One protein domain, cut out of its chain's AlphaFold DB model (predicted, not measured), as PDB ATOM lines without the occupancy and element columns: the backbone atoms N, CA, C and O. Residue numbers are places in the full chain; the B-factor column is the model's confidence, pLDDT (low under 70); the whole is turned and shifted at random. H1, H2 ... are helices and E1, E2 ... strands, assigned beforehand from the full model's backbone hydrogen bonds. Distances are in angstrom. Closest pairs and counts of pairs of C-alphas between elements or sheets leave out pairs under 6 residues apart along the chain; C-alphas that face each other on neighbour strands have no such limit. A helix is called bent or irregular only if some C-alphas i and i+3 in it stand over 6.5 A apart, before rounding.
ATOM      1  N   GLU A  20     157.087 -22.750-263.195       91.44
ATOM      2  CA  GLU A  20     158.157 -23.567-262.618       91.44
ATOM      3  C   GLU A  20     158.697 -22.965-261.316       91.44
ATOM      4  O   GLU A  20     159.010 -23.694-260.369       91.44
ATOM      5  N   ALA A  21     158.771 -21.633-261.248       92.62
ATOM      6  CA  ALA A  21     159.232 -20.910-260.069       92.62
ATOM      7  C   ALA A  21     158.222 -21.016-258.915       92.62
ATOM      8  O   ALA A  21     158.594 -21.396-257.804       92.62
ATOM      9  N   GLU A  22     156.943 -20.740-259.178       92.56
ATOM     10  CA  GLU A  22     155.858 -20.841-258.197       92.56
ATOM     11  C   GLU A  22     155.694 -22.272-257.694       92.56
ATOM     12  O   GLU A  22     155.542 -22.503-256.495       92.56
ATOM     13  N   TYR A  23     155.768 -23.236-258.609       90.12
ATOM     14  CA  TYR A  23     155.720 -24.653-258.297       90.12
ATOM     15  C   TYR A  23     156.862 -25.044-257.355       90.12
ATOM     16  O   TYR A  23     156.613 -25.628-256.302       90.12
ATOM     17  N   SER A  24     158.104 -24.681-257.691       91.25
ATOM     18  CA  SER A  24     159.284 -25.034-256.888       91.25
ATOM     19  C   SER A  24     159.277 -24.352-255.518       91.25
ATOM     20  O   SER A  24     159.734 -24.932-254.533       91.25
ATOM     21  N   ALA A  25     158.733 -23.134-255.439       93.69
ATOM     22  CA  ALA A  25     158.580 -22.403-254.187       93.69
ATOM     23  C   ALA A  25     157.532 -23.037-253.257       93.69
ATOM     24  O   ALA A  25     157.709 -23.022-252.039       93.69
ATOM     25  N   LEU A  26     156.449 -23.592-253.813       92.50
ATOM     26  CA  LEU A  26     155.390 -24.229-253.032       92.50
ATOM     27  C   LEU A  26     155.711 -25.684-252.672       92.50
ATOM     28  O   LEU A  26     155.521 -26.085-251.526       92.50
ATOM     29  N   LEU A  27     156.209 -26.480-253.616       90.56
ATOM     30  CA  LEU A  27     156.384 -27.929-253.467       90.56
ATOM     31  C   LEU A  27     157.820 -28.298-253.083       90.56
ATOM     32  O   LEU A  27     158.470 -29.146-253.700       90.56
ATOM     33  N   THR A  28     158.318 -27.669-252.017       90.12
ATOM     34  CA  THR A  28     159.616 -28.011-251.421       90.12
ATOM     35  C   THR A  28     159.623 -29.453-250.900       90.12
ATOM     36  O   THR A  28     158.575 -30.072-250.706       90.12
ATOM     37  N   ALA A  29     160.807 -30.026-250.659       87.56
ATOM     38  CA  ALA A  29     160.912 -31.379-250.104       87.56
ATOM     39  C   ALA A  29     160.149 -31.522-248.774       87.56
ATOM     40  O   ALA A  29     159.400 -32.480-248.608       87.56
ATOM     41  N   ASP A  30     160.274 -30.552-247.868       85.38
ATOM     42  CA  ASP A  30     159.583 -30.571-246.574       85.38
ATOM     43  C   ASP A  30     158.065 -30.440-246.730       85.38
ATOM     44  O   ASP A  30     157.309 -31.144-246.063       85.38
ATOM     45  N   CYS A  31     157.611 -29.587-247.655       86.19
ATOM     46  CA  CYS A  31     156.188 -29.433-247.938       86.19
ATOM     47  C   CYS A  31     155.589 -30.735-248.483       86.19
ATOM     48  O   CYS A  31     154.521 -31.151-248.044       86.19
ATOM     49  N   ARG A  32     156.304 -31.425-249.379       87.81
ATOM     50  CA  ARG A  32     155.867 -32.714-249.934       87.81
ATOM     51  C   ARG A  32     155.786 -33.818-248.885       87.81
ATOM     52  O   ARG A  32     154.836 -34.589-248.916       87.81
ATOM     53  N   HIS A  33     156.731 -33.883-247.946       83.12
ATOM     54  CA  HIS A  33     156.636 -34.819-246.818       83.12
ATOM     55  C   HIS A  33     155.428 -34.515-245.935       83.12
ATOM     56  O   HIS A  33     154.693 -35.417-245.545       83.12
ATOM     57  N   PHE A  34     155.210 -33.236-245.642       81.06
ATOM     58  CA  PHE A  34     154.068 -32.805-244.859       81.06
ATOM     59  C   PHE A  34     152.732 -33.146-245.551       81.06
ATOM     60  O   PHE A  34     151.837 -33.694-244.911       81.06
ATOM     61  N   LEU A  35     152.604 -32.865-246.850       82.31
ATOM     62  CA  LEU A  35     151.410 -33.198-247.630       82.31
ATOM     63  C   LEU A  35     151.177 -34.705-247.694       82.31
ATOM     64  O   LEU A  35     150.040 -35.135-247.524       82.31
ATOM     65  N   HIS A  36     152.240 -35.493-247.890       86.12
ATOM     66  CA  HIS A  36     152.157 -36.949-247.847       86.12
ATOM     67  C   HIS A  36     151.550 -37.413-246.525       86.12
ATOM     68  O   HIS A  36     150.554 -38.121-246.536       86.12
ATOM     69  N   GLU A  37     152.120 -36.996-245.393       82.00
ATOM     70  CA  GLU A  37     151.640 -37.402-244.072       82.00
ATOM     71  C   GLU A  37     150.200 -36.949-243.818       82.00
ATOM     72  O   GLU A  37     149.389 -37.729-243.325       82.00
ATOM     73  N   LEU A  38     149.865 -35.708-244.176       81.00
ATOM     74  CA  LEU A  38     148.511 -35.182-244.054       81.00
ATOM     75  C   LEU A  38     147.513 -36.051-244.825       81.00
ATOM     76  O   LEU A  38     146.482 -36.431-244.285       81.00
ATOM     77  N   ILE A  39     147.803 -36.341-246.089       83.81
ATOM     78  CA  ILE A  39     146.881 -37.068-246.956       83.81
ATOM     79  C   ILE A  39     146.802 -38.529-246.522       83.81
ATOM     80  O   ILE A  39     145.703 -39.007-246.275       83.81
ATOM     81  N   SER A  40     147.935 -39.208-246.330       83.94
ATOM     82  CA  SER A  40     147.960 -40.627-245.954       83.94
ATOM     83  C   SER A  40     147.292 -40.898-244.603       83.94
ATOM     84  O   SER A  40     146.781 -41.988-244.384       83.94
ATOM     85  N   THR A  41     147.287 -39.920-243.690       81.81
ATOM     86  CA  THR A  41     146.615 -40.064-242.387       81.81
ATOM     87  C   THR A  41     145.092 -40.031-242.510       81.81
ATOM     88  O   THR A  41     144.427 -40.642-241.686       81.81
ATOM     89  N   PHE A  42     144.540 -39.308-243.490       79.06
ATOM     90  CA  PHE A  42     143.112 -38.953-243.522       79.06
ATOM     91  C   PHE A  42     142.365 -39.413-244.772       79.06
ATOM     92  O   PHE A  42     141.169 -39.157-244.918       79.06
ATOM     93  N   ASP A  43     143.072 -40.042-245.705       80.69
ATOM     94  CA  ASP A  43     142.520 -40.497-246.973       80.69
ATOM     95  C   ASP A  43     141.400 -41.532-246.778       80.69
ATOM     96  O   ASP A  43     140.353 -41.439-247.424       80.69
ATOM     97  N   GLU A  44     141.565 -42.455-245.824       83.38
ATOM     98  CA  GLU A  44     140.560 -43.481-245.530       83.38
ATOM     99  C   GLU A  44     139.250 -42.853-245.034       83.38
ATOM    100  O   GLU A  44     138.161 -43.187-245.507       83.38
ATOM    101  N   GLU A  45     139.322 -41.894-244.114       79.12
ATOM    102  CA  GLU A  45     138.135 -41.230-243.592       79.12
ATOM    103  C   GLU A  45     137.450 -40.346-244.637       79.12
ATOM    104  O   GLU A  45     136.218 -40.235-244.645       79.12
ATOM    105  N   VAL A  46     138.215 -39.739-245.547       79.19
ATOM    106  CA  VAL A  46     137.650 -39.015-246.692       79.19
ATOM    107  C   VAL A  46     136.855 -39.967-247.584       79.19
ATOM    108  O   VAL A  46     135.707 -39.655-247.925       79.19
ATOM    109  N   ASP A  47     137.405 -41.136-247.907       81.44
ATOM    110  CA  ASP A  47     136.708 -42.156-248.692       81.44
ATOM    111  C   ASP A  47     135.422 -42.617-248.002       81.44
ATOM    112  O   ASP A  47     134.363 -42.656-248.637       81.44
ATOM    113  N   GLN A  48     135.471 -42.888-246.695       80.50
ATOM    114  CA  GLN A  48     134.296 -43.280-245.911       80.50
ATOM    115  C   GLN A  48     133.188 -42.217-245.982       80.50
ATOM    116  O   GLN A  48     132.011 -42.543-246.166       80.50
ATOM    117  N   VAL A  49     133.537 -40.929-245.892       75.81
ATOM    118  CA  VAL A  49     132.569 -39.825-246.003       75.81
ATOM    119  C   VAL A  49     131.978 -39.732-247.407       75.81
ATOM    120  O   VAL A  49     130.772 -39.506-247.556       75.81
ATOM    121  N   LEU A  50     132.790 -39.902-248.451       77.25
ATOM    122  CA  LEU A  50     132.312 -39.877-249.832       77.25
ATOM    123  C   LEU A  50     131.390 -41.065-250.131       77.25
ATOM    124  O   LEU A  50     130.327 -40.870-250.725       77.25
ATOM    125  N   GLN A  51     131.724 -42.261-249.648       80.88
ATOM    126  CA  GLN A  51     130.867 -43.445-249.746       80.88
ATOM    127  C   GLN A  51     129.547 -43.252-248.994       80.88
ATOM    128  O   GLN A  51     128.478 -43.532-249.539       80.88
ATOM    129  N   PHE A  52     129.593 -42.691-247.782       79.31
ATOM    130  CA  PHE A  52     128.394 -42.384-247.001       79.31
ATOM    131  C   PHE A  52     127.443 -41.443-247.755       79.31
ATOM    132  O   PHE A  52     126.230 -41.660-247.761       79.31
ATOM    133  N   ARG A  53     127.975 -40.427-248.452       76.69
ATOM    134  CA  ARG A  53     127.166 -39.520-249.285       76.69
ATOM    135  C   ARG A  53     126.443 -40.257-250.410       76.69
ATOM    136  O   ARG A  53     125.275 -39.959-250.665       76.69
ATOM    137  N   VAL A  54     127.119 -41.194-251.075       79.44
ATOM    138  CA  VAL A  54     126.526 -42.006-252.151       79.44
ATOM    139  C   VAL A  54     125.418 -42.895-251.592       79.44
ATOM    140  O   VAL A  54     124.302 -42.867-252.108       79.44
ATOM    141  N   HIS A  55     125.692 -43.611-250.497       81.44
ATOM    142  CA  HIS A  55     124.712 -44.482-249.848       81.44
ATOM    143  C   HIS A  55     123.463 -43.708-249.414       81.44
ATOM    144  O   HIS A  55     122.341 -44.083-249.749       81.44
ATOM    145  N   ARG A  56     123.646 -42.575-248.728       75.88
ATOM    146  CA  ARG A  56     122.530 -41.762-248.239       75.88
ATOM    147  C   ARG A  56     121.693 -41.177-249.375       75.88
ATOM    148  O   ARG A  56     120.475 -41.093-249.250       75.88
ATOM    149  N   LYS A  57     122.319 -40.774-250.485       76.19
ATOM    150  CA  LYS A  57     121.587 -40.307-251.670       76.19
ATOM    151  C   LYS A  57     120.714 -41.420-252.249       76.19
ATOM    152  O   LYS A  57     119.546 -41.167-252.515       76.19
ATOM    153  N   ALA A  58     121.261 -42.628-252.388       81.31
ATOM    154  CA  ALA A  58     120.513 -43.781-252.882       81.31
ATOM    155  C   ALA A  58     119.335 -44.143-251.959       81.31
ATOM    156  O   ALA A  58     118.233 -44.380-252.440       81.31
ATOM    157  N   GLU A  59     119.537 -44.116-250.639       81.88
ATOM    158  CA  GLU A  59     118.477 -44.358-249.651       81.88
ATOM    159  C   GLU A  59     117.312 -43.363-249.793       81.88
ATOM    160  O   GLU A  59     116.146 -43.763-249.801       81.88
ATOM    161  N   LEU A  60     117.612 -42.068-249.938       78.19
ATOM    162  CA  LEU A  60     116.590 -41.033-250.128       78.19
ATOM    163  C   LEU A  60     115.848 -41.197-251.459       78.19
ATOM    164  O   LEU A  60     114.627 -41.068-251.495       78.19
ATOM    165  N   ASP A  61     116.566 -41.522-252.534       77.06
ATOM    166  CA  ASP A  61     115.966 -41.731-253.854       77.06
ATOM    167  C   ASP A  61     115.017 -42.934-253.870       77.06
ATOM    168  O   ASP A  61     113.951 -42.870-254.478       77.06
ATOM    169  N   LEU A  62     115.383 -44.018-253.181       86.56
ATOM    170  CA  LEU A  62     114.572 -45.234-253.092       86.56
ATOM    171  C   LEU A  62     113.362 -45.071-252.170       86.56
ATOM    172  O   LEU A  62     112.289 -45.591-252.463       86.56
ATOM    173  N   SER A  63     113.531 -44.371-251.049       84.12
ATOM    174  CA  SER A  63     112.452 -44.163-250.077       84.12
ATOM    175  C   SER A  63     111.480 -43.052-250.478       84.12
ATOM    176  O   SER A  63     110.394 -42.965-249.908       84.12
ATOM    177  N   GLY A  64     111.872 -42.165-251.402       81.56
ATOM    178  CA  GLY A  64     111.166 -40.904-251.657       81.56
ATOM    179  C   GLY A  64     111.158 -39.967-250.440       81.56
ATOM    180  O   GLY A  64     110.416 -38.984-250.418       81.56
ATOM    181  N   GLY A  65     111.948 -40.288-249.411       71.75
ATOM    182  CA  GLY A  65     112.009 -39.558-248.158       71.75
ATOM    183  C   GLY A  65     112.700 -38.210-248.327       71.75
ATOM    184  O   GLY A  65     113.632 -38.047-249.114       71.75
ATOM    185  N   LEU A  66     112.258 -37.231-247.542       73.62
ATOM    186  CA  LEU A  66     112.952 -35.955-247.415       73.62
ATOM    187  C   LEU A  66     113.971 -36.018-246.264       73.62
ATOM    188  O   LEU A  66     113.760 -36.751-245.295       73.62
ATOM    189  N   PRO A  67     115.060 -35.232-246.336       68.62
ATOM    190  CA  PRO A  67     115.899 -34.915-245.184       68.62
ATOM    191  C   PRO A  67     115.098 -34.566-243.926       68.62
ATOM    192  O   PRO A  67     114.122 -33.819-243.999       68.62
ATOM    193  N   SER A  68     115.539 -35.059-242.768       64.94
ATOM    194  CA  SER A  68     114.943 -34.749-241.467       64.94
ATOM    195  C   SER A  68     116.012 -34.676-240.376       64.94
ATOM    196  O   SER A  68     117.080 -35.279-240.502       64.94
ATOM    197  N   PRO A  89     139.324 -11.580-232.201       81.56
ATOM    198  CA  PRO A  89     139.094 -10.150-232.423       81.56
ATOM    199  C   PRO A  89     139.039  -9.737-233.899       81.56
ATOM    200  O   PRO A  89     138.175  -8.946-234.274       81.56
ATOM    201  N   ARG A  90     139.898 -10.324-234.746       80.69
ATOM    202  CA  ARG A  90     139.934 -10.064-236.196       80.69
ATOM    203  C   ARG A  90     138.661 -10.467-236.938       80.69
ATOM    204  O   ARG A  90     138.349  -9.838-237.937       80.69
ATOM    205  N   LEU A  91     137.922 -11.461-236.449       81.44
ATOM    206  CA  LEU A  91     136.704 -11.977-237.080       81.44
ATOM    207  C   LEU A  91     135.414 -11.367-236.509       81.44
ATOM    208  O   LEU A  91     134.342 -11.597-237.055       81.44
ATOM    209  N   ARG A  92     135.488 -10.572-235.431       81.38
ATOM    210  CA  ARG A  92     134.295  -9.989-234.779       81.38
ATOM    211  C   ARG A  92     133.577  -8.945-235.629       81.38
ATOM    212  O   ARG A  92     132.400  -8.691-235.409       81.38
ATOM    213  N   ARG A  93     134.291  -8.287-236.545       78.19
ATOM    214  CA  ARG A  93     133.738  -7.262-237.436       78.19
ATOM    215  C   ARG A  93     133.882  -7.740-238.871       78.19
ATOM    216  O   ARG A  93     134.956  -7.595-239.439       78.19
ATOM    217  N   ARG A  94     132.801  -8.287-239.424       80.75
ATOM    218  CA  ARG A  94     132.697  -8.770-240.809       80.75
ATOM    219  C   ARG A  94     131.357  -8.370-241.424       80.75
ATOM    220  O   ARG A  94     130.538  -9.209-241.756       80.75
ATOM    221  N   HIS A  95     131.097  -7.065-241.468       83.00
ATOM    222  CA  HIS A  95     129.853  -6.548-242.051       83.00
ATOM    223  C   HIS A  95     129.885  -6.614-243.577       83.00
ATOM    224  O   HIS A  95     128.852  -6.783-244.212       83.00
ATOM    225  N   VAL A  96     131.076  -6.448-244.151       82.56
ATOM    226  CA  VAL A  96     131.311  -6.463-245.587       82.56
ATOM    227  C   VAL A  96     132.498  -7.361-245.876       82.56
ATOM    228  O   VAL A  96     133.622  -7.091-245.439       82.56
ATOM    229  N   ASP A  97     132.235  -8.388-246.668       83.12
ATOM    230  CA  ASP A  97     133.234  -9.280-247.226       83.12
ATOM    231  C   ASP A  97     133.164  -9.244-248.748       83.12
ATOM    232  O   ASP A  97     132.086  -9.111-249.327       83.12
ATOM    233  N   VAL A  98     134.321  -9.350-249.396       81.12
ATOM    234  CA  VAL A  98     134.391  -9.502-250.853       81.12
ATOM    235  C   VAL A  98     134.538 -10.979-251.168       81.12
ATOM    236  O   VAL A  98     135.512 -11.609-250.749       81.12
ATOM    237  N   ASP A  99     133.578 -11.502-251.920       79.31
ATOM    238  CA  ASP A  99     133.573 -12.881-252.393       79.31
ATOM    239  C   ASP A  99     134.202 -13.022-253.798       79.31
ATOM    240  O   ASP A  99     134.453 -12.030-254.494       79.31
ATOM    241  N   ASP A 100     134.486 -14.264-254.199       71.75
ATOM    242  CA  ASP A 100     134.992 -14.683-255.509       71.75
ATOM    243  C   ASP A 100     136.275 -13.945-255.929       71.75
ATOM    244  O   ASP A 100     136.470 -13.501-257.069       71.75
ATOM    245  N   LEU A 101     137.183 -13.772-254.964       77.94
ATOM    246  CA  LEU A 101     138.481 -13.173-255.217       77.94
ATOM    247  C   LEU A 101     139.480 -14.262-255.608       77.94
ATOM    248  O   LEU A 101     140.011 -14.974-254.753       77.94
ATOM    249  N   ALA A 102     139.756 -14.367-256.907       84.19
ATOM    250  CA  ALA A 102     140.763 -15.280-257.433       84.19
ATOM    251  C   ALA A 102     142.179 -14.694-257.270       84.19
ATOM    252  O   ALA A 102     142.537 -13.755-257.988       84.19
ATOM    253  N   PRO A 103     143.038 -15.245-256.389       88.69
ATOM    254  CA  PRO A 103     144.365 -14.692-256.146       88.69
ATOM    255  C   PRO A 103     145.312 -14.872-257.339       88.69
ATOM    256  O   PRO A 103     146.353 -14.226-257.378       88.69
ATOM    257  N   CYS A 104     144.982 -15.718-258.326       87.06
ATOM    258  CA  CYS A 104     145.778 -15.861-259.549       87.06
ATOM    259  C   CYS A 104     145.734 -14.609-260.445       87.06
ATOM    260  O   CYS A 104     146.667 -14.389-261.223       87.06
ATOM    261  N   ASP A 105     144.687 -13.783-260.312       89.75
ATOM    262  CA  ASP A 105     144.668 -12.407-260.805       89.75
ATOM    263  C   ASP A 105     145.299 -11.498-259.742       89.75
ATOM    264  O   ASP A 105     144.641 -10.996-258.827       89.75
ATOM    265  N   THR A 106     146.613 -11.298-259.864       91.81
ATOM    266  CA  THR A 106     147.397 -10.513-258.906       91.81
ATOM    267  C   THR A 106     146.860  -9.088-258.747       91.81
ATOM    268  O   THR A 106     146.851  -8.560-257.638       91.81
ATOM    269  N   GLN A 107     146.390  -8.448-259.824       91.75
ATOM    270  CA  GLN A 107     145.923  -7.061-259.758       91.75
ATOM    271  C   GLN A 107     144.597  -6.957-259.011       91.75
ATOM    272  O   GLN A 107     144.445  -6.094-258.142       91.75
ATOM    273  N   ARG A 108     143.642  -7.843-259.316       91.12
ATOM    274  CA  ARG A 108     142.364  -7.895-258.600       91.12
ATOM    275  C   ARG A 108     142.575  -8.261-257.133       91.12
ATOM    276  O   ARG A 108     141.950  -7.649-256.269       91.12
ATOM    277  N   PHE A 109     143.503  -9.172-256.842       92.69
ATOM    278  CA  PHE A 109     143.835  -9.554-255.473       92.69
ATOM    279  C   PHE A 109     144.402  -8.382-254.659       92.69
ATOM    280  O   PHE A 109     143.912  -8.111-253.564       92.69
ATOM    281  N   ILE A 110     145.354  -7.623-255.218       94.19
ATOM    282  CA  ILE A 110     145.906  -6.413-254.581       94.19
ATOM    283  C   ILE A 110     144.805  -5.377-254.319       94.19
ATOM    284  O   ILE A 110     144.733  -4.835-253.218       94.19
ATOM    285  N   LYS A 111     143.911  -5.135-255.288       93.25
ATOM    286  CA  LYS A 111     142.778  -4.212-255.103       93.25
ATOM    287  C   LYS A 111     141.854  -4.659-253.969       93.25
ATOM    288  O   LYS A 111     141.436  -3.828-253.168       93.25
ATOM    289  N   GLY A 112     141.572  -5.960-253.868       92.19
ATOM    290  CA  GLY A 112     140.810  -6.526-252.753       92.19
ATOM    291  C   GLY A 112     141.488  -6.268-251.406       92.19
ATOM    292  O   GLY A 112     140.848  -5.785-250.476       92.19
ATOM    293  N   LEU A 113     142.800  -6.491-251.322       94.88
ATOM    294  CA  LEU A 113     143.609  -6.265-250.115       94.88
ATOM    295  C   LEU A 113     143.700  -4.795-249.687       94.88
ATOM    296  O   LEU A 113     143.928  -4.515-248.514       94.88
ATOM    297  N   GLN A 114     143.535  -3.862-250.622       94.56
ATOM    298  CA  GLN A 114     143.515  -2.418-250.368       94.56
ATOM    299  C   GLN A 114     142.104  -1.873-250.091       94.56
ATOM    300  O   GLN A 114     141.951  -0.694-249.777       94.56
ATOM    301  N   SER A 115     141.072  -2.704-250.235       92.50
ATOM    302  CA  SER A 115     139.683  -2.287-250.060       92.50
ATOM    303  C   SER A 115     139.326  -2.067-248.579       92.50
ATOM    304  O   SER A 115     139.975  -2.627-247.693       92.50
ATOM    305  N   PRO A 116     138.263  -1.295-248.280       89.19
ATOM    306  CA  PRO A 116     137.765  -1.119-246.913       89.19
ATOM    307  C   PRO A 116     136.958  -2.324-246.386       89.19
ATOM    308  O   PRO A 116     136.383  -2.245-245.294       89.19
ATOM    309  N   ALA A 117     136.871  -3.420-247.151       87.44
ATOM    310  CA  ALA A 117     136.203  -4.642-246.716       87.44
ATOM    311  C   ALA A 117     136.880  -5.221-245.467       87.44
ATOM    312  O   ALA A 117     138.060  -4.991-245.206       87.44
ATOM    313  N   GLN A 118     136.138  -5.981-244.668       85.62
ATOM    314  CA  GLN A 118     136.702  -6.595-243.467       85.62
ATOM    315  C   GLN A 118     137.217  -8.011-243.708       85.62
ATOM    316  O   GLN A 118     138.108  -8.446-242.977       85.62
ATOM    317  N   GLY A 119     136.733  -8.697-244.742       87.38
ATOM    318  CA  GLY A 119     137.229 -10.004-245.154       87.38
ATOM    319  C   GLY A 119     137.222 -10.199-246.667       87.38
ATOM    320  O   GLY A 119     136.497  -9.531-247.401       87.38
ATOM    321  N   LEU A 120     138.071 -11.114-247.127       88.12
ATOM    322  CA  LEU A 120     138.181 -11.535-248.521       88.12
ATOM    323  C   LEU A 120     138.074 -13.049-248.577       88.12
ATOM    324  O   LEU A 120     138.871 -13.748-247.945       88.12
ATOM    325  N   GLN A 121     137.131 -13.548-249.362       86.69
ATOM    326  CA  GLN A 121     137.028 -14.963-249.667       86.69
ATOM    327  C   GLN A 121     137.982 -15.300-250.808       86.69
ATOM    328  O   GLN A 121     137.801 -14.888-251.955       86.69
ATOM    329  N   VAL A 122     139.057 -16.006-250.469       84.50
ATOM    330  CA  VAL A 122     140.158 -16.284-251.388       84.50
ATOM    331  C   VAL A 122     139.905 -17.618-252.078       84.50
ATOM    332  O   VAL A 122     140.232 -18.684-251.549       84.50
ATOM    333  N   HIS A 123     139.321 -17.540-253.271       77.25
ATOM    334  CA  HIS A 123     138.964 -18.689-254.093       77.25
ATOM    335  C   HIS A 123     140.077 -19.063-255.058       77.25
ATOM    336  O   HIS A 123     140.449 -18.293-255.932       77.25
ATOM    337  N   HIS A 124     140.555 -20.301-254.997       65.62
ATOM    338  CA  HIS A 124     141.583 -20.796-255.916       65.62
ATOM    339  C   HIS A 124     140.980 -21.289-257.247       65.62
ATOM    340  O   HIS A 124     141.196 -22.436-257.657       65.62
ATOM    341  N   VAL A 125     140.182 -20.432-257.895       56.34
ATOM    342  CA  VAL A 125     139.606 -20.645-259.232       56.34
ATOM    343  C   VAL A 125     140.643 -20.238-260.287       56.34
ATOM    344  O   VAL A 125     141.358 -19.256-260.111       56.34
ATOM    345  N   GLY A 126     140.761 -21.010-261.372       61.72
ATOM    346  CA  GLY A 126     141.770 -20.785-262.414       61.72
ATOM    347  C   GLY A 126     143.123 -21.436-262.097       61.72
ATOM    348  O   GLY A 126     143.185 -22.617-261.754       61.72
ATOM    349  N   ILE A 127     144.221 -20.685-262.243       73.88
ATOM    350  CA  ILE A 127     145.591 -21.208-262.088       73.88
ATOM    351  C   ILE A 127     145.938 -21.346-260.598       73.88
ATOM    352  O   ILE A 127     146.431 -20.411-259.962       73.88
ATOM    353  N   ARG A 128     145.692 -22.535-260.040       82.38
ATOM    354  CA  ARG A 128     145.784 -22.798-258.596       82.38
ATOM    355  C   ARG A 128     147.163 -22.554-257.989       82.38
ATOM    356  O   ARG A 128     147.244 -21.854-256.987       82.38
ATOM    357  N   ILE A 129     148.227 -23.088-258.594       86.88
ATOM    358  CA  ILE A 129     149.609 -22.923-258.104       86.88
ATOM    359  C   ILE A 129     149.969 -21.438-257.998       86.88
ATOM    360  O   ILE A 129     150.415 -20.985-256.948       86.88
ATOM    361  N   LYS A 130     149.662 -20.655-259.039       88.62
ATOM    362  CA  LYS A 130     149.852 -19.199-259.030       88.62
ATOM    363  C   LYS A 130     149.018 -18.516-257.945       88.62
ATOM    364  O   LYS A 130     149.513 -17.639-257.249       88.62
ATOM    365  N   GLY A 131     147.759 -18.925-257.791       91.25
ATOM    366  CA  GLY A 131     146.864 -18.392-256.768       91.25
ATOM    367  C   GLY A 131     147.390 -18.607-255.348       91.25
ATOM    368  O   GLY A 131     147.541 -17.641-254.605       91.25
ATOM    369  N   ILE A 132     147.730 -19.850-254.995       91.56
ATOM    370  CA  ILE A 132     148.301 -20.191-253.684       91.56
ATOM    371  C   ILE A 132     149.629 -19.458-253.487       91.56
ATOM    372  O   ILE A 132     149.849 -18.857-252.438       91.56
ATOM    373  N   HIS A 133     150.492 -19.430-254.506       95.00
ATOM    374  CA  HIS A 133     151.762 -18.713-254.443       95.00
ATOM    375  C   HIS A 133     151.557 -17.225-254.137       95.00
ATOM    376  O   HIS A 133     152.199 -16.695-253.235       95.00
ATOM    377  N   ASN A 134     150.616 -16.555-254.802       95.44
ATOM    378  CA  ASN A 134     150.306 -15.151-254.534       95.44
ATOM    379  C   ASN A 134     149.817 -14.918-253.098       95.44
ATOM    380  O   ASN A 134     150.219 -13.935-252.475       95.44
ATOM    381  N   VAL A 135     149.010 -15.826-252.539       95.25
ATOM    382  CA  VAL A 135     148.621 -15.774-251.119       95.25
ATOM    383  C   VAL A 135     149.852 -15.855-250.219       95.25
ATOM    384  O   VAL A 135     149.999 -15.030-249.319       95.25
ATOM    385  N   VAL A 136     150.773 -16.787-250.489       95.69
ATOM    386  CA  VAL A 136     152.040 -16.904-249.747       95.69
ATOM    387  C   VAL A 136     152.839 -15.602-249.841       95.69
ATOM    388  O   VAL A 136     153.281 -15.073-248.823       95.69
ATOM    389  N   GLN A 137     152.978 -15.020-251.033       96.75
ATOM    390  CA  GLN A 137     153.698 -13.755-251.208       96.75
ATOM    391  C   GLN A 137     153.065 -12.611-250.395       96.75
ATOM    392  O   GLN A 137     153.790 -11.839-249.766       96.75
ATOM    393  N   VAL A 138     151.732 -12.519-250.337       96.19
ATOM    394  CA  VAL A 138     151.017 -11.520-249.518       96.19
ATOM    395  C   VAL A 138     151.240 -11.741-248.026       96.19
ATOM    396  O   VAL A 138     151.603 -10.806-247.316       96.19
ATOM    397  N   VAL A 139     151.077 -12.974-247.544       95.12
ATOM    398  CA  VAL A 139     151.244 -13.316-246.122       95.12
ATOM    399  C   VAL A 139     152.667 -13.024-245.635       95.12
ATOM    400  O   VAL A 139     152.865 -12.592-244.498       95.12
ATOM    401  N   HIS A 140     153.659 -13.199-246.508       96.00
ATOM    402  CA  HIS A 140     155.063 -12.906-246.223       96.00
ATOM    403  C   HIS A 140     155.476 -11.452-246.521       96.00
ATOM    404  O   HIS A 140     156.658 -11.135-246.418       96.00
ATOM    405  N   ASN A 141     154.529 -10.557-246.837       95.38
ATOM    406  CA  ASN A 141     154.756  -9.143-247.182       95.38
ATOM    407  C   ASN A 141     155.749  -8.935-248.348       95.38
ATOM    408  O   ASN A 141     156.565  -8.015-248.325       95.38
ATOM    409  N   ARG A 142     155.705  -9.805-249.363       95.69
ATOM    410  CA  ARG A 142     156.613  -9.779-250.526       95.69
ATOM    411  C   ARG A 142     156.031  -9.068-251.750       95.69
ATOM    412  O   ARG A 142     156.759  -8.824-252.706       95.69
ATOM    413  N   ILE A 143     154.742  -8.724-251.730       91.88
ATOM    414  CA  ILE A 143     154.103  -7.934-252.790       91.88
ATOM    415  C   ILE A 143     154.107  -6.450-252.388       91.88
ATOM    416  O   ILE A 143     153.602  -6.119-251.312       91.88
ATOM    417  N   PRO A 144     154.642  -5.539-253.223       89.81
ATOM    418  CA  PRO A 144     154.649  -4.113-252.921       89.81
ATOM    419  C   PRO A 144     153.228  -3.537-252.906       89.81
ATOM    420  O   PRO A 144     152.333  -4.027-253.591       89.81
ATOM    421  N   ASN A 145     153.035  -2.455-252.149       88.44
ATOM    422  CA  ASN A 145     151.759  -1.735-252.020       88.44
ATOM    423  C   ASN A 145     150.599  -2.552-251.420       88.44
ATOM    424  O   ASN A 145     149.460  -2.092-251.433       88.44
ATOM    425  N   VAL A 146     150.865  -3.732-250.864       93.75
ATOM    426  CA  VAL A 146     149.878  -4.523-250.124       93.75
ATOM    427  C   VAL A 146     150.025  -4.235-248.626       93.75
ATOM    428  O   VAL A 146     151.140  -4.316-248.104       93.75
ATOM    429  N   PRO A 147     148.941  -3.883-247.908       93.44
ATOM    430  CA  PRO A 147     149.007  -3.730-246.461       93.44
ATOM    431  C   PRO A 147     149.340  -5.067-245.796       93.44
ATOM    432  O   PRO A 147     148.929  -6.130-246.259       93.44
ATOM    433  N   CYS A 148     150.048  -5.014-244.668       94.31
ATOM    434  CA  CYS A 148     150.316  -6.216-243.884       94.31
ATOM    435  C   CYS A 148     149.002  -6.921-243.518       94.31
ATOM    436  O   CYS A 148     148.019  -6.254-243.203       94.31
ATOM    437  N   VAL A 149     148.987  -8.256-243.500       93.44
ATOM    438  CA  VAL A 149     147.783  -9.066-243.219       93.44
ATOM    439  C   VAL A 149     147.109  -8.755-241.873       93.44
ATOM    440  O   VAL A 149     145.913  -8.982-241.715       93.44
ATOM    441  N   SER A 150     147.837  -8.173-240.916       92.62
ATOM    442  CA  SER A 150     147.281  -7.661-239.653       92.62
ATOM    443  C   SER A 150     146.389  -6.420-239.824       92.62
ATOM    444  O   SER A 150     145.529  -6.160-238.984       92.62
ATOM    445  N   ARG A 151     146.574  -5.660-240.910       93.12
ATOM    446  CA  ARG A 151     145.849  -4.421-241.251       93.12
ATOM    447  C   ARG A 151     144.993  -4.545-242.511       93.12
ATOM    448  O   ARG A 151     144.095  -3.733-242.699       93.12
ATOM    449  N   ALA A 152     145.284  -5.523-243.362       94.25
ATOM    450  CA  ALA A 152     144.484  -5.855-244.528       94.25
ATOM    451  C   ALA A 152     143.121  -6.450-244.111       94.25
ATOM    452  O   ALA A 152     142.961  -6.904-242.966       94.25
ATOM    453  N   PRO A 153     142.146  -6.516-245.030       92.81
ATOM    454  CA  PRO A 153     140.987  -7.387-244.874       92.81
ATOM    455  C   PRO A 153     141.412  -8.817-244.492       92.81
ATOM    456  O   PRO A 153     142.442  -9.318-244.951       92.81
ATOM    457  N   VAL A 154     140.643  -9.476-243.626       90.44
ATOM    458  CA  VAL A 154     140.931 -10.845-243.182       90.44
ATOM    459  C   VAL A 154     140.879 -11.807-244.366       90.44
ATOM    460  O   VAL A 154     139.901 -11.836-245.108       90.44
ATOM    461  N   LEU A 155     141.912 -12.632-244.524       90.81
ATOM    462  CA  LEU A 155     141.935 -13.666-245.554       90.81
ATOM    463  C   LEU A 155     141.135 -14.887-245.101       90.81
ATOM    464  O   LEU A 155     141.546 -15.588-244.178       90.81
ATOM    465  N   MET A 156     140.025 -15.151-245.782       88.06
ATOM    466  CA  MET A 156     139.240 -16.374-245.656       88.06
ATOM    467  C   MET A 156     139.682 -17.334-246.756       88.06
ATOM    468  O   MET A 156     139.240 -17.252-247.901       88.06
ATOM    469  N   LEU A 157     140.622 -18.211-246.422       84.31
ATOM    470  CA  LEU A 157     141.254 -19.120-247.367       84.31
ATOM    471  C   LEU A 157     140.273 -20.221-247.769       84.31
ATOM    472  O   LEU A 157     139.809 -20.949-246.897       84.31
ATOM    473  N   CYS A 158     139.967 -20.375-249.057       85.31
ATOM    474  CA  CYS A 158     139.017 -21.386-249.523       85.31
ATOM    475  C   CYS A 158     139.737 -22.543-250.242       85.31
ATOM    476  O   CYS A 158     140.111 -22.399-251.416       85.31
ATOM    477  N   PRO A 159     139.934 -23.700-249.576       83.25
ATOM    478  CA  PRO A 159     140.253 -24.957-250.234       83.25
ATOM    479  C   PRO A 159     139.149 -25.350-251.218       83.25
ATOM    480  O   PRO A 159     137.999 -24.908-251.108       83.25
ATOM    481  N   ARG A 160     139.484 -26.219-252.173       79.94
ATOM    482  CA  ARG A 160     138.497 -26.899-253.017       79.94
ATOM    483  C   ARG A 160     137.453 -27.669-252.203       79.94
ATOM    484  O   ARG A 160     137.645 -27.994-251.036       79.94
ATOM    485  N   ALA A 161     136.356 -28.016-252.873       79.38
ATOM    486  CA  ALA A 161     135.312 -28.873-252.324       79.38
ATOM    487  C   ALA A 161     135.729 -30.353-252.273       79.38
ATOM    488  O   ALA A 161     136.500 -30.824-253.106       79.38
ATOM    489  N   TRP A 162     135.149 -31.108-251.333       77.00
ATOM    490  CA  TRP A 162     135.456 -32.525-251.059       77.00
ATOM    491  C   TRP A 162     135.261 -33.499-252.220       77.00
ATOM    492  O   TRP A 162     135.788 -34.599-252.183       77.00
ATOM    493  N   ASN A 163     134.503 -33.119-253.244       74.31
ATOM    494  CA  ASN A 163     134.314 -33.935-254.443       74.31
ATOM    495  C   ASN A 163     135.392 -33.696-255.515       74.31
ATOM    496  O   ASN A 163     135.248 -34.185-256.631       74.31
ATOM    497  N   MET A 164     136.398 -32.869-255.224       80.44
ATOM    498  CA  MET A 164     137.481 -32.541-256.143       80.44
ATOM    499  C   MET A 164     138.763 -33.244-255.707       80.44
ATOM    500  O   MET A 164     139.116 -33.232-254.530       80.44
ATOM    501  N   VAL A 165     139.485 -33.781-256.681       84.50
ATOM    502  CA  VAL A 165     140.782 -34.446-256.507       84.50
ATOM    503  C   VAL A 165     141.917 -33.566-257.044       84.50
ATOM    504  O   VAL A 165     141.679 -32.548-257.708       84.50
ATOM    505  N   GLU A 166     143.156 -33.916-256.710       85.44
ATOM    506  CA  GLU A 166     144.371 -33.376-257.316       85.44
ATOM    507  C   GLU A 166     145.049 -34.440-258.187       85.44
ATOM    508  O   GLU A 166     145.709 -35.347-257.690       85.44
ATOM    509  N   HIS A 167     144.901 -34.286-259.502       81.19
ATOM    510  CA  HIS A 167     145.393 -35.241-260.499       81.19
ATOM    511  C   HIS A 167     146.917 -35.225-260.667       81.19
ATOM    512  O   HIS A 167     147.511 -36.208-261.096       81.19
ATOM    513  N   ASN A 168     147.574 -34.100-260.369       80.56
ATOM    514  CA  ASN A 168     149.000 -33.932-260.665       80.56
ATOM    515  C   ASN A 168     149.911 -34.377-259.517       80.56
ATOM    516  O   ASN A 168     151.126 -34.211-259.608       80.56
ATOM    517  N   MET A 169     149.331 -34.841-258.411       78.06
ATOM    518  CA  MET A 169     150.050 -35.082-257.165       78.06
ATOM    519  C   MET A 169     149.482 -36.324-256.466       78.06
ATOM    520  O   MET A 169     148.729 -36.190-255.496       78.06
ATOM    521  N   PRO A 170     149.767 -37.531-256.978       76.81
ATOM    522  CA  PRO A 170     149.332 -38.751-256.324       76.81
ATOM    523  C   PRO A 170     150.111 -39.004-255.021       76.81
ATOM    524  O   PRO A 170     151.298 -38.699-254.893       76.81
ATOM    525  N   VAL A 171     149.431 -39.594-254.043       77.00
ATOM    526  CA  VAL A 171     150.009 -40.107-252.795       77.00
ATOM    527  C   VAL A 171     149.780 -41.611-252.794       77.00
ATOM    528  O   VAL A 171     148.649 -42.058-252.950       77.00
ATOM    529  N   GLU A 172     150.859 -42.390-252.690       80.38
ATOM    530  CA  GLU A 172     150.801 -43.864-252.672       80.38
ATOM    531  C   GLU A 172     150.037 -44.469-253.874       80.38
ATOM    532  O   GLU A 172     149.342 -45.475-253.766       80.38
ATOM    533  N   GLY A 173     150.159 -43.838-255.049       80.19
ATOM    534  CA  GLY A 173     149.493 -44.274-256.283       80.19
ATOM    535  C   GLY A 173     148.011 -43.891-256.395       80.19
ATOM    536  O   GLY A 173     147.386 -44.205-257.408       80.19
ATOM    537  N   LYS A 174     147.451 -43.187-255.404       82.94
ATOM    538  CA  LYS A 174     146.083 -42.653-255.415       82.94
ATOM    539  C   LYS A 174     146.091 -41.137-255.608       82.94
ATOM    540  O   LYS A 174     146.952 -40.436-255.085       82.94
ATOM    541  N   GLU A 175     145.123 -40.607-256.353       85.75
ATOM    542  CA  GLU A 175     144.948 -39.156-256.474       85.75
ATOM    543  C   GLU A 175     144.619 -38.531-255.116       85.75
ATOM    544  O   GLU A 175     143.721 -38.986-254.406       85.75
ATOM    545  N   ALA A 176     145.325 -37.457-254.765       86.12
ATOM    546  CA  ALA A 176     145.133 -36.806-253.480       86.12
ATOM    547  C   ALA A 176     143.760 -36.108-253.386       86.12
ATOM    548  O   ALA A 176     143.320 -35.462-254.349       86.12
ATOM    549  N   PRO A 177     143.105 -36.110-252.208       85.44
ATOM    550  CA  PRO A 177     141.938 -35.273-251.965       85.44
ATOM    551  C   PRO A 177     142.281 -33.785-252.124       85.44
ATOM    552  O   PRO A 177     143.100 -33.224-251.390       85.44
ATOM    553  N   GLY A 178     141.613 -33.109-253.062       86.06
ATOM    554  CA  GLY A 178     141.876 -31.708-253.402       86.06
ATOM    555  C   GLY A 178     141.799 -30.727-252.219       86.06
ATOM    556  O   GLY A 178     142.684 -29.878-252.108       86.06
ATOM    557  N   PRO A 179     140.804 -30.822-251.310       82.38
ATOM    558  CA  PRO A 179     140.743 -29.955-250.134       82.38
ATOM    559  C   PRO A 179     141.923 -30.144-249.181       82.38
ATOM    560  O   PRO A 179     142.412 -29.153-248.649       82.38
ATOM    561  N   LEU A 180     142.380 -31.386-248.969       83.38
ATOM    562  CA  LEU A 180     143.526 -31.671-248.098       83.38
ATOM    563  C   LEU A 180     144.811 -31.111-248.699       83.38
ATOM    564  O   LEU A 180     145.605 -30.507-247.984       83.38
ATOM    565  N   PHE A 181     144.980 -31.241-250.015       87.88
ATOM    566  CA  PHE A 181     146.110 -30.653-250.724       87.88
ATOM    567  C   PHE A 181     146.149 -29.121-250.579       87.88
ATOM    568  O   PHE A 181     147.166 -28.556-250.175       87.88
ATOM    569  N   ASP A 182     145.029 -28.444-250.850       87.31
ATOM    570  CA  ASP A 182     144.943 -26.981-250.775       87.31
ATOM    571  C   ASP A 182     145.124 -26.478-249.337       87.31
ATOM    572  O   ASP A 182     145.907 -25.558-249.088       87.31
ATOM    573  N   PHE A 183     144.418 -27.099-248.384       85.00
ATOM    574  CA  PHE A 183     144.552 -26.816-246.956       85.00
ATOM    575  C   PHE A 183     145.995 -26.999-246.502       85.00
ATOM    576  O   PHE A 183     146.537 -26.121-245.834       85.00
ATOM    577  N   GLY A 184     146.621 -28.106-246.899       83.12
ATOM    578  CA  GLY A 184     147.995 -28.412-246.560       83.12
ATOM    579  C   GLY A 184     148.939 -27.318-247.040       83.12
ATOM    580  O   GLY A 184     149.623 -26.705-246.221       83.12
ATOM    581  N   LEU A 185     148.938 -27.003-248.337       86.56
ATOM    582  CA  LEU A 185     149.810 -25.960-248.887       86.56
ATOM    583  C   LEU A 185     149.662 -24.628-248.139       86.56
ATOM    584  O   LEU A 185     150.653 -24.004-247.757       86.56
ATOM    585  N   LEU A 186     148.425 -24.206-247.888       85.38
ATOM    586  CA  LEU A 186     148.141 -22.951-247.201       85.38
ATOM    587  C   LEU A 186     148.567 -22.988-245.729       85.38
ATOM    588  O   LEU A 186     149.170 -22.033-245.242       85.38
ATOM    589  N   MET A 187     148.307 -24.082-245.015       84.44
ATOM    590  CA  MET A 187     148.739 -24.244-243.626       84.44
ATOM    591  C   MET A 187     150.257 -24.255-243.496       84.44
ATOM    592  O   MET A 187     150.793 -23.551-242.639       84.44
ATOM    593  N   PHE A 188     150.942 -25.008-244.356       84.50
ATOM    594  CA  PHE A 188     152.394 -25.145-244.331       84.50
ATOM    595  C   PHE A 188     153.091 -23.805-244.563       84.50
ATOM    596  O   PHE A 188     153.977 -23.422-243.802       84.50
ATOM    597  N   HIS A 189     152.668 -23.067-245.592       87.38
ATOM    598  CA  HIS A 189     153.350 -21.836-245.995       87.38
ATOM    599  C   HIS A 189     152.870 -20.587-245.252       87.38
ATOM    600  O   HIS A 189     153.653 -19.651-245.064       87.38
ATOM    601  N   CYS A 190     151.603 -20.543-244.830       84.75
ATOM    602  CA  CYS A 190     150.992 -19.338-244.262       84.75
ATOM    603  C   CYS A 190     150.615 -19.469-242.784       84.75
ATOM    604  O   CYS A 190     150.516 -18.444-242.110       84.75
ATOM    605  N   GLY A 191     150.403 -20.682-242.263       80.44
ATOM    606  CA  GLY A 191     149.774 -20.906-240.957       80.44
ATOM    607  C   GLY A 191     150.484 -20.194-239.808       80.44
ATOM    608  O   GLY A 191     149.875 -19.384-239.109       80.44
ATOM    609  N   GLN A 192     151.792 -20.421-239.659       77.38
ATOM    610  CA  GLN A 192     152.578 -19.777-238.605       77.38
ATOM    611  C   GLN A 192     152.574 -18.249-238.741       77.38
ATOM    612  O   GLN A 192     152.380 -17.532-237.762       77.38
ATOM    613  N   LYS A 193     152.746 -17.736-239.963       79.12
ATOM    614  CA  LYS A 193     152.849 -16.295-240.195       79.12
ATOM    615  C   LYS A 193     151.526 -15.575-239.934       79.12
ATOM    616  O   LYS A 193     151.520 -14.500-239.339       79.12
ATOM    617  N   LEU A 194     150.409 -16.175-240.341       81.69
ATOM    618  CA  LEU A 194     149.070 -15.658-240.059       81.69
ATOM    619  C   LEU A 194     148.786 -15.634-238.553       81.69
ATOM    620  O   LEU A 194     148.213 -14.655-238.073       81.69
ATOM    621  N   LEU A 195     149.248 -16.645-237.812       81.06
ATOM    622  CA  LEU A 195     149.121 -16.699-236.356       81.06
ATOM    623  C   LEU A 195     149.947 -15.609-235.662       81.06
ATOM    624  O   LEU A 195     149.422 -14.890-234.814       81.06
ATOM    625  N   GLU A 196     151.214 -15.438-236.051       82.12
ATOM    626  CA  GLU A 196     152.096 -14.377-235.535       82.12
ATOM    627  C   GLU A 196     151.507 -12.978-235.758       82.12
ATOM    628  O   GLU A 196     151.669 -12.086-234.929       82.12
ATOM    629  N   GLN A 197     150.801 -12.787-236.875       83.12
ATOM    630  CA  GLN A 197     150.114 -11.540-237.221       83.12
ATOM    631  C   GLN A 197     148.694 -11.446-236.639       83.12
ATOM    632  O   GLN A 197     147.954 -10.523-236.979       83.12
ATOM    633  N   GLN A 198     148.304 -12.404-235.791       83.00
ATOM    634  CA  GLN A 198     146.978 -12.527-235.184       83.00
ATOM    635  C   GLN A 198     145.824 -12.527-236.198       83.00
ATOM    636  O   GLN A 198     144.708 -12.169-235.839       83.00
ATOM    637  N   SER A 199     146.064 -12.923-237.451       82.44
ATOM    638  CA  SER A 199     145.120 -12.790-238.569       82.44
ATOM    639  C   SER A 199     144.716 -14.124-239.206       82.44
ATOM    640  O   SER A 199     144.256 -14.138-240.349       82.44
ATOM    641  N   GLY A 200     144.884 -15.233-238.487       80.44
ATOM    642  CA  GLY A 200     144.481 -16.565-238.928       80.44
ATOM    643  C   GLY A 200     145.453 -17.648-238.463       80.44
ATOM    644  O   GLY A 200     146.171 -17.428-237.486       80.44
ATOM    645  N   PRO A 201     145.502 -18.802-239.152       82.62
ATOM    646  CA  PRO A 201     144.870 -19.093-240.445       82.62
ATOM    647  C   PRO A 201     143.353 -19.319-240.342       82.62
ATOM    648  O   PRO A 201     142.874 -20.027-239.463       82.62
ATOM    649  N   PHE A 202     142.598 -18.717-241.263       84.88
ATOM    650  CA  PHE A 202     141.138 -18.791-241.307       84.88
ATOM    651  C   PHE A 202     140.697 -19.419-242.633       84.88
ATOM    652  O   PHE A 202     141.039 -18.914-243.699       84.88
ATOM    653  N   PHE A 203     139.945 -20.519-242.563       81.12
ATOM    654  CA  PHE A 203     139.437 -21.248-243.721       81.12
ATOM    655  C   PHE A 203     137.938 -21.074-243.952       81.12
ATOM    656  O   PHE A 203     137.136 -21.085-243.017       81.12
ATOM    657  N   TYR A 204     137.584 -20.975-245.222       79.81
ATOM    658  CA  TYR A 204     136.243 -21.116-245.750       79.81
ATOM    659  C   TYR A 204     136.106 -22.533-246.305       79.81
ATOM    660  O   TYR A 204     136.751 -22.871-247.297       79.81
ATOM    661  N   LEU A 205     135.316 -23.389-245.660       76.12
ATOM    662  CA  LEU A 205     135.096 -24.742-246.167       76.12
ATOM    663  C   LEU A 205     133.908 -24.708-247.116       76.12
ATOM    664  O   LEU A 205     132.844 -24.297-246.699       76.12
ATOM    665  N   SER A 206     134.103 -25.122-248.367       67.12
ATOM    666  CA  SER A 206     133.041 -25.130-249.376       67.12
ATOM    667  C   SER A 206     132.374 -26.496-249.498       67.12
ATOM    668  O   SER A 206     133.052 -27.527-249.588       67.12
ATOM    669  N   LYS A 207     131.048 -26.499-249.668       66.25
ATOM    670  CA  LYS A 207     130.246 -27.685-250.015       66.25
ATOM    671  C   LYS A 207     130.464 -28.813-249.002       66.25
ATOM    672  O   LYS A 207     130.622 -29.984-249.372       66.25
ATOM    673  N   VAL A 208     130.469 -28.462-247.720       55.88
ATOM    674  CA  VAL A 208     130.491 -29.394-246.596       55.88
ATOM    675  C   VAL A 208     129.122 -30.060-246.518       55.88
ATOM    676  O   VAL A 208     128.197 -29.646-245.830       55.88
ATOM    677  N   LYS A 209     128.967 -31.133-247.290       51.00
ATOM    678  CA  LYS A 209     127.748 -31.936-247.297       51.00
ATOM    679  C   LYS A 209     127.947 -33.143-246.378       51.00
ATOM    680  O   LYS A 209     128.781 -33.992-246.675       51.00
ATOM    681  N   LYS A 210     127.148 -33.298-245.325       45.16
ATOM    682  CA  LYS A 210     126.642 -34.647-244.996       45.16
ATOM    683  C   LYS A 210     125.422 -34.955-245.859       45.16
ATOM    684  O   LYS A 210     125.302 -36.051-246.394       45.16
ATOM    685  N   LEU A 211     124.597 -33.927-246.068       34.41
ATOM    686  CA  LEU A 211     123.285 -34.007-246.684       34.41
ATOM    687  C   LEU A 211     122.948 -32.695-247.413       34.41
ATOM    688  O   LEU A 211     122.243 -31.838-246.899       34.41
ATOM    689  N   LYS A 212     123.458 -32.490-248.629       33.00
ATOM    690  CA  LYS A 212     122.936 -31.406-249.476       33.00
ATOM    691  C   LYS A 212     122.629 -31.976-250.846       33.00
ATOM    692  O   LYS A 212     123.542 -32.249-251.634       33.00
ATOM    693  N   VAL A 232     117.481 -14.909-249.577       29.33
ATOM    694  CA  VAL A 232     118.554 -15.602-250.316       29.33
ATOM    695  C   VAL A 232     119.638 -16.011-249.329       29.33
ATOM    696  O   VAL A 232     120.195 -15.156-248.650       29.33
ATOM    697  N   GLU A 233     119.951 -17.303-249.260       31.31
ATOM    698  CA  GLU A 233     121.042 -17.818-248.427       31.31
ATOM    699  C   GLU A 233     122.186 -18.299-249.326       31.31
ATOM    700  O   GLU A 233     122.044 -19.273-250.071       31.31
ATOM    701  N   ASP A 234     123.338 -17.626-249.253       33.44
ATOM    702  CA  ASP A 234     124.591 -18.210-249.714       33.44
ATOM    703  C   ASP A 234     125.080 -19.195-248.645       33.44
ATOM    704  O   ASP A 234     125.700 -18.846-247.640       33.44
ATOM    705  N   SER A 235     124.750 -20.461-248.873       35.81
ATOM    706  CA  SER A 235     125.064 -21.604-248.008       35.81
ATOM    707  C   SER A 235     126.528 -21.763-247.613       35.81
ATOM    708  O   SER A 235     126.847 -22.557-246.736       35.81
ATOM    709  N   ALA A 236     127.417 -21.061-248.293       32.62
ATOM    710  CA  ALA A 236     128.832 -21.211-248.118       32.62
ATOM    711  C   ALA A 236     129.335 -20.205-247.035       32.62
ATOM    712  O   ALA A 236     130.210 -20.533-246.228       32.62
ATOM    713  N   THR A 237     128.672 -19.050-246.855       32.97
ATOM    714  CA  THR A 237     128.932 -18.108-245.741       32.97
ATOM    715  C   THR A 237     128.617 -18.724-244.364       32.97
ATOM    716  O   THR A 237     129.299 -18.436-243.376       32.97
ATOM    717  N   ALA A 238     127.657 -19.652-244.293       33.12
ATOM    718  CA  ALA A 238     127.353 -20.418-243.081       33.12
ATOM    719  C   ALA A 238     128.494 -21.387-242.683       33.12
ATOM    720  O   ALA A 238     128.773 -21.562-241.493       33.12
ATOM    721  N   GLU A 239     129.221 -21.951-243.658       35.34
ATOM    722  CA  GLU A 239     130.288 -22.950-243.451       35.34
ATOM    723  C   GLU A 239     131.580 -22.343-242.851       35.34
ATOM    724  O   GLU A 239     132.328 -23.031-242.141       35.34
ATOM    725  N   ILE A 240     131.812 -21.030-243.033       34.78
ATOM    726  CA  ILE A 240     132.902 -20.272-242.382       34.78
ATOM    727  C   ILE A 240     132.832 -20.369-240.858       34.78
ATOM    728  O   ILE A 240     133.851 -20.511-240.178       34.78
ATOM    729  N   SER A 241     131.629 -20.209-240.317       32.09
ATOM    730  CA  SER A 241     131.444 -19.960-238.891       32.09
ATOM    731  C   SER A 241     131.626 -21.222-238.040       32.09
ATOM    732  O   SER A 241     132.019 -21.122-236.884       32.09
ATOM    733  N   GLY A 242     131.428 -22.419-238.606       32.50
ATOM    734  CA  GLY A 242     131.480 -23.679-237.851       32.50
ATOM    735  C   GLY A 242     132.873 -24.303-237.705       32.50
ATOM    736  O   GLY A 242     133.161 -24.951-236.702       32.50
ATOM    737  N   SER A 243     133.753 -24.102-238.684       34.22
ATOM    738  CA  SER A 243     134.950 -24.942-238.866       34.22
ATOM    739  C   SER A 243     136.179 -24.453-238.088       34.22
ATOM    740  O   SER A 243     136.940 -25.235-237.526       34.22
ATOM    741  N   GLN A 244     136.368 -23.134-238.004       36.31
ATOM    742  CA  GLN A 244     137.519 -22.512-237.323       36.31
ATOM    743  C   GLN A 244     137.404 -22.533-235.797       36.31
ATOM    744  O   GLN A 244     138.369 -22.319-235.068       36.31
ATOM    745  N   LEU A 245     136.200 -22.815-235.319       35.88
ATOM    746  CA  LEU A 245     135.810 -22.783-233.925       35.88
ATOM    747  C   LEU A 245     136.178 -24.064-233.163       35.88
ATOM    748  O   LEU A 245     136.391 -24.028-231.952       35.88
ATOM    749  N   TRP A 246     136.335 -25.171-233.892       36.44
ATOM    750  CA  TRP A 246     136.732 -26.467-233.351       36.44
ATOM    751  C   TRP A 246     138.237 -26.537-233.030       36.44
ATOM    752  O   TRP A 246     138.623 -27.128-232.022       36.44
ATOM    753  N   GLN A 247     139.089 -25.852-233.814       33.16
ATOM    754  CA  GLN A 247     140.544 -25.913-233.612       33.16
ATOM    755  C   GLN A 247     141.032 -25.274-232.317       33.16
ATOM    756  O   GLN A 247     142.029 -25.668-231.714       33.16
ATOM    757  N   TRP A 248     140.353 -24.219-231.902       37.16
ATOM    758  CA  TRP A 248     140.880 -23.350-230.864       37.16
ATOM    759  C   TRP A 248     140.604 -23.886-229.449       37.16
ATOM    760  O   TRP A 248     141.242 -23.463-228.490       37.16
ATOM    761  N   THR A 269     146.748 -32.548-234.889       41.59
ATOM    762  CA  THR A 269     145.724 -31.713-234.275       41.59
ATOM    763  C   THR A 269     144.927 -30.945-235.330       41.59
ATOM    764  O   THR A 269     143.720 -31.111-235.400       41.59
ATOM    765  N   ALA A 270     145.559 -30.142-236.188       41.16
ATOM    766  CA  ALA A 270     144.861 -29.271-237.130       41.16
ATOM    767  C   ALA A 270     144.100 -30.040-238.224       41.16
ATOM    768  O   ALA A 270     143.052 -29.615-238.711       41.16
ATOM    769  N   ALA A 271     144.620 -31.186-238.616       44.22
ATOM    770  CA  ALA A 271     144.032 -32.018-239.638       44.22
ATOM    771  C   ALA A 271     143.045 -33.034-239.055       44.22
ATOM    772  O   ALA A 271     141.978 -33.204-239.627       44.22
ATOM    773  N   GLY A 272     143.289 -33.543-237.843       42.09
ATOM    774  CA  GLY A 272     142.261 -34.142-236.991       42.09
ATOM    775  C   GLY A 272     141.143 -33.148-236.684       42.09
ATOM    776  O   GLY A 272     140.007 -33.549-236.486       42.09
ATOM    777  N   MET A 273     141.432 -31.843-236.746       42.34
ATOM    778  CA  MET A 273     140.452 -30.775-236.635       42.34
ATOM    779  C   MET A 273     139.641 -30.460-237.858       42.34
ATOM    780  O   MET A 273     138.426 -30.267-237.769       42.34
ATOM    781  N   LEU A 274     140.298 -30.464-238.995       42.19
ATOM    782  CA  LEU A 274     139.614 -30.454-240.264       42.19
ATOM    783  C   LEU A 274     138.734 -31.705-240.398       42.19
ATOM    784  O   LEU A 274     137.569 -31.596-240.770       42.19
ATOM    785  N   LEU A 275     139.256 -32.872-240.020       45.31
ATOM    786  CA  LEU A 275     138.520 -34.120-240.040       45.31
ATOM    787  C   LEU A 275     137.432 -34.192-238.989       45.31
ATOM    788  O   LEU A 275     136.376 -34.676-239.329       45.31
ATOM    789  N   GLU A 276     137.589 -33.717-237.756       41.94
ATOM    790  CA  GLU A 276     136.481 -33.740-236.798       41.94
ATOM    791  C   GLU A 276     135.332 -32.845-237.286       41.94
ATOM    792  O   GLU A 276     134.174 -33.239-237.191       41.94
ATOM    793  N   VAL A 277     135.612 -31.708-237.927       41.25
ATOM    794  CA  VAL A 277     134.581 -30.900-238.606       41.25
ATOM    795  C   VAL A 277     133.892 -31.680-239.742       41.25
ATOM    796  O   VAL A 277     132.690 -31.532-239.950       41.25
ATOM    797  N   VAL A 278     134.622 -32.547-240.448       40.81
ATOM    798  CA  VAL A 278     134.124 -33.352-241.584       40.81
ATOM    799  C   VAL A 278     133.455 -34.668-241.142       40.81
ATOM    800  O   VAL A 278     132.493 -35.117-241.766       40.81
ATOM    801  N   LEU A 279     133.926 -35.265-240.047       38.75
ATOM    802  CA  LEU A 279     133.601 -36.595-239.532       38.75
ATOM    803  C   LEU A 279     132.706 -36.574-238.305       38.75
ATOM    804  O   LEU A 279     132.154 -37.635-238.000       38.75
ATOM    805  N   LYS A 280     132.545 -35.441-237.591       39.50
ATOM    806  CA  LYS A 280     131.730 -35.366-236.365       39.50
ATOM    807  C   LYS A 280     130.428 -36.086-236.625       39.50
ATOM    808  O   LYS A 280     129.584 -35.637-237.406       39.50
TER     809      LYS A 280
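What this domain is: This is residues 20 to 68, 89 to 212, 232 to 248 and 269 to 280 of the 324 residues of the protein "Malate synthase" of Salarias fasciatus (UniProt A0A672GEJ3). A small parallel sheet of three strands, E1 E2 E3, has H3 over it, while H4 and H5 run side by side next to it; the long bent helix H2 crosses H5 with its arm H2a, beside the small hairpin E4 and E5, and its arm H2b reaches outward. Residues 58 to 66 stick out, and H6 and H7, both of low confidence, join the body, H7 side by side with the near part of H2b. The printed part has 202 residues, with seven named helices and five named strands in the order H1 H2 E1 H3 E2 H4 E3 E4 E5 H5 H6 H7; the class is mostly helix. The whole is compact, with a radius of gyration of the C-alphas of 17.5 A and spans of 57 by 42 by 31 A.

Where its parts are: H1 is residues 20 to 26, beginning at C-alpha 20, (158.157, -23.567, -262.618). H2, residues 29 to 63, was assigned as one helix by its hydrogen bonds but is bent: C-alphas 41 and 44 are 7.6 A apart. Its arms are H2a, residues 29 to 41, 18.4 A long, and H2b, residues 44 to 63, 28.5 A long, ending at C-alpha 63, (112.452, -44.163, -250.077); they stand at a steep tilt of 42 degrees. E1 is residues 97 to 101, H3 residues 106 to 113, E2 residues 119 to 123, H4 residues 128 to 139, 16.6 A, and E3 residues 154 to 158. E4 is residues 165 to 171 and E5 residues 174 to 177. H5, residues 178 to 196, 26.9 A, is irregular, with C-alphas 189 and 192 7.7 A apart and a kink of 51 degrees near residue 190. H6, residues 235 to 247, 21.6 A, is only just irregular, with C-alphas 241 and 244 6.8 A apart. H7, residues 269 to 279, 14.1 A, ends at C-alpha 279, (133.601, -36.595, -239.532).

How they stand to each other: E1 and E2 are parallel, with N 121 and O 98 at 2.9 A; E2 and E3 are parallel, with N 120 and O 154 at 2.8 A. E1, H3, E2 and E2, H4, E3 are strand-helix-strand units, two parallel neighbour strands with a helix between, each with a right-handed crossover. H3 is on the sheet at a height of 9.7 A and runs along the strands, at 1 degrees to E2 on the local plane. H4, H5 and H6 only graze this sheet. H4 touches H5 at a shallow tilt of 9 degrees, the same way, closest at the C-alphas of Val 136 and Cys 190, 6.1 A. With residues 129 to 133 alone H4 touches H1, closest at the C-alphas of His 133 and Glu 22, 5.9 A. H5, with residues 180 to 188 alone, touches H2a at a steep tilt of 59 degrees, closest at the C-alphas of Gly 184 and Leu 35, 6.0 A. E4 and E5 form an antiparallel hairpin, with N 166 and O 176 at 2.8 A. H2b, with residues 45 to 49 alone, touches H7 at a shallow tilt of 11 degrees, closest at the C-alphas of Val 49 and Leu 279, 7.3 A. H6, with residues 242 to 247 alone, touches H7, closest at the C-alphas of Gln 247 and Met 273, 5.7 A. Every O i to N i+4 pair is within hydrogen-bond range in H1, H2a, H2b, H3, H4 and H7; H5 has 13 of 15, and H6 has 0 of 9, with 2 of 10 O i to N i+3 pairs.

The domain as a whole: The C-alphas farthest apart, of Ser 63 and Pro 144, are 58.2 A apart. Three cuts leave out residues 69 to 88, 213 to 231 and 249 to 268, with C-alpha gaps of 35.6, 16.4 and 10.2 A. The link H4 to E3 is long. Mean pLDDT of the printed part is 76.5; 41 residues are under 70, among them 232 to 248 and 269 to 280.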